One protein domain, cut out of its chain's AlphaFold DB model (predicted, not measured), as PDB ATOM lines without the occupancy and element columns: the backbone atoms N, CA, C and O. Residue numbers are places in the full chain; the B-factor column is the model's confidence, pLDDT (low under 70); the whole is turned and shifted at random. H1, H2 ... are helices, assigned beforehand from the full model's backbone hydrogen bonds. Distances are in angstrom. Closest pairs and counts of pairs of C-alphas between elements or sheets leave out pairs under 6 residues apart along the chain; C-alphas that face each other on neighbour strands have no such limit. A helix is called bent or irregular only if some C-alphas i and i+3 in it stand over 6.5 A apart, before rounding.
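Overview. This is residues 72 to 113 of the 119 residues of a protein of Sphingopyxis panaciterrulae (UniProt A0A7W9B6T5). One long bent helix, H1, makes most of an extended rod, and a short helix, H2, follows it at the far end with no contact back. The printed part has 42 residues, with H1 then H2 along it and no named strand; the class is all helix. The radius of gyration of the C-alphas is 18.2 A, and the spans are 57 by 18 by 5 A.

Arrangement. H1, residues 72 to 102, was assigned as one helix by its hydrogen bonds but is bent, with C-alphas 89 and 92 7.0 A apart. Its arms, H1a and H1b, stand at a steep tilt of 60 degrees. A tight link of 4 residues leads to H2, residues 107 to 113. H2 is apart from H1a and from H1b. In H1a, H1b and H2 every O i to N i+4 pair is within hydrogen-bond range.

Along the chain. H1a, residues 72 to 89, begins at C-alpha 72 (673.850, 421.365, 459.065) and is 25.8 A long. H1b, residues 92 to 102, is 15.4 A long. H2 is 10.0 A long and ends at C-alpha 113 (624.424, 403.324, 481.602).

Size, cuts and confidence. The two C-alphas farthest apart, those of Thr 72 and Met 113, are 57.2 A apart. The printed part has no cut. Residues 72 to 113 stand free. Mean pLDDT of the printed part is 79.4; residues 99 to 100, 102 to 105 and 107 are under 70.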
ATOM      1  N   THR A  72     674.671 421.833 457.940       96.19
ATOM      2  CA  THR A  72     673.850 421.365 459.065       96.19
ATOM      3  C   THR A  72     672.766 422.374 459.447       96.19
ATOM      4  O   THR A  72     671.629 421.978 459.723       96.19
ATOM      5  N   ALA A  73     673.069 423.673 459.406       96.31
ATOM      6  CA  ALA A  73     672.137 424.740 459.754       96.31
ATOM      7  C   ALA A  73     671.016 424.879 458.710       96.31
ATOM      8  O   ALA A  73     669.831 424.891 459.054       96.31
ATOM      9  N   ALA A  74     671.366 424.910 457.425       94.06
ATOM     10  CA  ALA A  74     670.441 424.955 456.304       94.06
ATOM     11  C   ALA A  74     669.553 423.704 456.267       94.06
ATOM     12  O   ALA A  74     668.341 423.804 456.050       94.06
ATOM     13  N   SER A  75     670.124 422.530 456.537       94.06
ATOM     14  CA  SER A  75     669.383 421.269 456.634       94.06
ATOM     15  C   SER A  75     668.371 421.286 457.780       94.06
ATOM     16  O   SER A  75     667.203 420.941 457.572       94.06
ATOM     17  N   ALA A  76     668.770 421.758 458.965       95.25
ATOM     18  CA  ALA A  76     667.875 421.908 460.112       95.25
ATOM     19  C   ALA A  76     666.744 422.908 459.822       95.25
ATOM     20  O   ALA A  76     665.571 422.608 460.058       95.25
ATOM     21  N   ALA A  77     667.057 424.061 459.222       94.44
ATOM     22  CA  ALA A  77     666.059 425.052 458.832       94.44
ATOM     23  C   ALA A  77     665.040 424.482 457.826       94.44
ATOM     24  O   ALA A  77     663.833 424.705 457.963       94.44
ATOM     25  N   ARG A  78     665.500 423.699 456.840       94.75
ATOM     26  CA  ARG A  78     664.623 422.991 455.890       94.75
ATOM     27  C   ARG A  78     663.747 421.955 456.593       94.75
ATOM     28  O   ARG A  78     662.557 421.876 456.292       94.75
ATOM     29  N   ALA A  79     664.295 421.194 457.539       93.94
ATOM     30  CA  ALA A  79     663.537 420.210 458.309       93.94
ATOM     31  C   ALA A  79     662.420 420.865 459.139       93.94
ATOM     32  O   ALA A  79     661.285 420.388 459.112       93.94
ATOM     33  N   THR A  80     662.705 421.987 459.805       94.88
ATOM     34  CA  THR A  80     661.709 422.764 460.562       94.88
ATOM     35  C   THR A  80     660.603 423.296 459.655       94.88
ATOM     36  O   THR A  80     659.421 423.108 459.945       94.88
ATOM     37  N   LYS A  81     660.962 423.896 458.511       91.25
ATOM     38  CA  LYS A  81     659.980 424.381 457.527       91.25
ATOM     39  C   LYS A  81     659.089 423.251 457.007       91.25
ATOM     40  O   LYS A  81     657.871 423.414 456.955       91.25
ATOM     41  N   ARG A  82     659.681 422.100 456.665       92.75
ATOM     42  CA  ARG A  82     658.947 420.920 456.188       92.75
ATOM     43  C   ARG A  82     657.992 420.372 457.244       92.75
ATOM     44  O   ARG A  82     656.850 420.080 456.910       92.75
ATOM     45  N   ARG A  83     658.419 420.289 458.506       90.50
ATOM     46  CA  ARG A  83     657.555 419.856 459.613       90.50
ATOM     47  C   ARG A  83     656.339 420.766 459.762       90.50
ATOM     48  O   ARG A  83     655.220 420.275 459.731       90.50
ATOM     49  N   GLY A  84     656.553 422.082 459.800       87.00
ATOM     50  CA  GLY A  84     655.451 423.040 459.900       87.00
ATOM     51  C   GLY A  84     654.500 422.997 458.697       87.00
ATOM     52  O   GLY A  84     653.303 423.216 458.856       87.00
ATOM     53  N   LEU A  85     655.002 422.704 457.490       81.94
ATOM     54  CA  LEU A  85     654.150 422.488 456.317       81.94
ATOM     55  C   LEU A  85     653.272 421.241 456.487       81.94
ATOM     56  O   LEU A  85     652.060 421.342 456.318       81.94
ATOM     57  N   ILE A  86     653.871 420.105 456.857       83.00
ATOM     58  CA  ILE A  86     653.147 418.844 457.075       83.00
ATOM     59  C   ILE A  86     652.091 419.020 458.169       83.00
ATOM     60  O   ILE A  86     650.946 418.646 457.962       83.00
ATOM     61  N   GLU A  87     652.431 419.647 459.294       82.75
ATOM     62  CA  GLU A  87     651.481 419.903 460.385       82.75
ATOM     63  C   GLU A  87     650.281 420.746 459.935       82.75
ATOM     64  O   GLU A  87     649.148 420.442 460.302       82.75
ATOM     65  N   ARG A  88     650.497 421.786 459.115       81.19
ATOM     66  CA  ARG A  88     649.400 422.611 458.581       81.19
ATOM     67  C   ARG A  88     648.501 421.833 457.625       81.19
ATOM     68  O   ARG A  88     647.287 421.981 457.706       81.19
ATOM     69  N   VAL A  89     649.081 421.003 456.756       78.50
ATOM     70  CA  VAL A  89     648.323 420.158 455.819       78.50
ATOM     71  C   VAL A  89     647.543 419.071 456.571       78.50
ATOM     72  O   VAL A  89     646.367 418.854 456.296       78.50
ATOM     73  N   MET A  90     648.165 418.431 457.564       77.81
ATOM     74  CA  MET A  90     647.576 417.317 458.316       77.81
ATOM     75  C   MET A  90     646.604 417.753 459.417       77.81
ATOM     76  O   MET A  90     645.880 416.911 459.943       77.81
ATOM     77  N   ARG A  91     646.547 419.045 459.774       78.00
ATOM     78  CA  ARG A  91     645.695 419.552 460.862       78.00
ATOM     79  C   ARG A  91     644.227 419.146 460.715       78.00
ATOM     80  O   ARG A  91     643.593 418.887 461.729       78.00
ATOM     81  N   ILE A  92     643.713 419.084 459.487       71.94
ATOM     82  CA  ILE A  92     642.323 418.695 459.206       71.94
ATOM     83  C   ILE A  92     642.089 417.236 459.627       71.94
ATOM     84  O   ILE A  92     641.202 416.966 460.426       71.94
ATOM     85  N   ILE A  93     642.965 416.324 459.197       74.38
ATOM     86  CA  ILE A  93     642.880 414.891 459.521       74.38
ATOM     87  C   ILE A  93     643.065 414.652 461.027       74.38
ATOM     88  O   ILE A  93     642.361 413.838 461.620       74.38
ATOM     89  N   ILE A  94     643.996 415.372 461.661       73.81
ATOM     90  CA  ILE A  94     644.245 415.262 463.106       73.81
ATOM     91  C   ILE A  94     643.028 415.749 463.903       73.81
ATOM     92  O   ILE A  94     642.624 415.084 464.849       73.81
ATOM     93  N   ALA A  95     642.418 416.870 463.510       72.00
ATOM     94  CA  ALA A  95     641.230 417.396 464.179       72.00
ATOM     95  C   ALA A  95     640.026 416.447 464.053       72.00
ATOM     96  O   ALA A  95     639.284 416.271 465.021       72.00
ATOM     97  N   ASP A  96     639.851 415.807 462.895       73.38
ATOM     98  CA  ASP A  96     638.801 414.805 462.694       73.38
ATOM     99  C   ASP A  96     639.044 413.550 463.550       73.38
ATOM    100  O   ASP A  96     638.112 413.047 464.180       73.38
ATOM    101  N   ALA A  97     640.297 413.092 463.661       73.38
ATOM    102  CA  ALA A  97     640.669 411.983 464.543       73.38
ATOM    103  C   ALA A  97     640.454 412.324 466.032       73.38
ATOM    104  O   ALA A  97     639.894 411.526 466.778       73.38
ATOM    105  N   GLU A  98     640.844 413.525 466.470       75.75
ATOM    106  CA  GLU A  98     640.628 414.005 467.843       75.75
ATOM    107  C   GLU A  98     639.137 414.144 468.185       75.75
ATOM    108  O   GLU A  98     638.737 413.878 469.321       75.75
ATOM    109  N   ARG A  99     638.299 414.558 467.223       69.50
ATOM    110  CA  ARG A  99     636.840 414.605 467.396       69.50
ATOM    111  C   ARG A  99     636.259 413.197 467.520       69.50
ATOM    112  O   ARG A  99     635.491 412.965 468.444       69.50
ATOM    113  N   ALA A 100     636.679 412.261 466.668       68.56
ATOM    114  CA  ALA A 100     636.225 410.872 466.734       68.56
ATOM    115  C   ALA A 100     636.543 410.211 468.089       68.56
ATOM    116  O   ALA A 100     635.686 409.539 468.651       68.56
ATOM    117  N   VAL A 101     637.733 410.462 468.650       70.81
ATOM    118  CA  VAL A 101     638.115 409.977 469.992       70.81
ATOM    119  C   VAL A 101     637.296 410.646 471.102       70.81
ATOM    120  O   VAL A 101     636.969 410.012 472.098       70.81
ATOM    121  N   ARG A 102     636.952 411.932 470.960       62.97
ATOM    122  CA  ARG A 102     636.161 412.673 471.958       62.97
ATOM    123  C   ARG A 102     634.689 412.259 471.986       62.97
ATOM    124  O   ARG A 102     634.068 412.327 473.042       62.97
ATOM    125  N   ASP A 103     634.145 411.873 470.838       59.47
ATOM    126  CA  ASP A 103     632.760 411.412 470.709       59.47
ATOM    127  C   ASP A 103     632.578 409.967 471.231       59.47
ATOM    128  O   ASP A 103     631.450 409.506 471.423       59.47
ATOM    129  N   GLU A 104     633.676 409.259 471.519       61.16
ATOM    130  CA  GLU A 104     633.678 407.962 472.190       61.16
ATOM    131  C   GLU A 104     633.416 408.159 473.694       61.16
ATOM    132  O   GLU A 104     634.197 408.789 474.412       61.16
ATOM    133  N   LYS A 105     632.268 407.668 474.187       66.25
ATOM    134  CA  LYS A 105     631.893 407.850 475.597       66.25
ATOM    135  C   LYS A 105     632.929 407.182 476.514       66.25
ATOM    136  O   LYS A 105     633.236 406.007 476.296       66.25
ATOM    137  N   PRO A 106     633.409 407.873 477.565       74.56
ATOM    138  CA  PRO A 106     634.278 407.284 478.574       74.56
ATOM    139  C   PRO A 106     633.729 405.950 479.089       74.56
ATOM    140  O   PRO A 106     632.529 405.806 479.325       74.56
ATOM    141  N   TYR A 107     634.612 404.972 479.294       67.19
ATOM    142  CA  TYR A 107     634.234 403.625 479.740       67.19
ATOM    143  C   TYR A 107     633.392 403.633 481.030       67.19
ATOM    144  O   TYR A 107     632.467 402.835 481.176       67.19
ATOM    145  N   GLU A 108     633.655 404.579 481.936       70.62
ATOM    146  CA  GLU A 108     632.872 404.757 483.163       70.62
ATOM    147  C   GLU A 108     631.427 405.212 482.896       70.62
ATOM    148  O   GLU A 108     630.501 404.722 483.543       70.62
ATOM    149  N   ASP A 109     631.204 406.054 481.882       74.50
ATOM    150  CA  ASP A 109     629.864 406.498 481.478       74.50
ATOM    151  C   ASP A 109     629.062 405.350 480.843       74.50
ATOM    152  O   ASP A 109     627.845 405.248 481.023       74.50
ATOM    153  N   LEU A 110     629.739 404.448 480.123       71.19
ATOM    154  CA  LEU A 110     629.131 403.239 479.560       71.19
ATOM    155  C   LEU A 110     628.756 402.229 480.654       71.19
ATOM    156  O   LEU A 110     627.665 401.657 480.614       71.19
ATOM    157  N   LEU A 111     629.617 402.050 481.661       73.50
ATOM    158  CA  LEU A 111     629.333 401.217 482.832       73.50
ATOM    159  C   LEU A 111     628.142 401.746 483.634       73.50
ATOM    160  O   LEU A 111     627.287 400.956 484.037       73.50
ATOM    161  N   ALA A 112     628.046 403.062 483.831       77.00
ATOM    162  CA  ALA A 112     626.923 403.685 484.527       77.00
ATOM    163  C   ALA A 112     625.591 403.480 483.784       77.00
ATOM    164  O   ALA A 112     624.565 403.237 484.420       77.00
ATOM    165  N   MET A 113     625.608 403.517 482.447       74.12
ATOM    166  CA  MET A 113     624.424 403.324 481.602       74.12
ATOM    167  C   MET A 113     623.909 401.874 481.602       74.12
ATOM    168  O   MET A 113     622.709 401.656 481.479       74.12
TER     169      MET A 113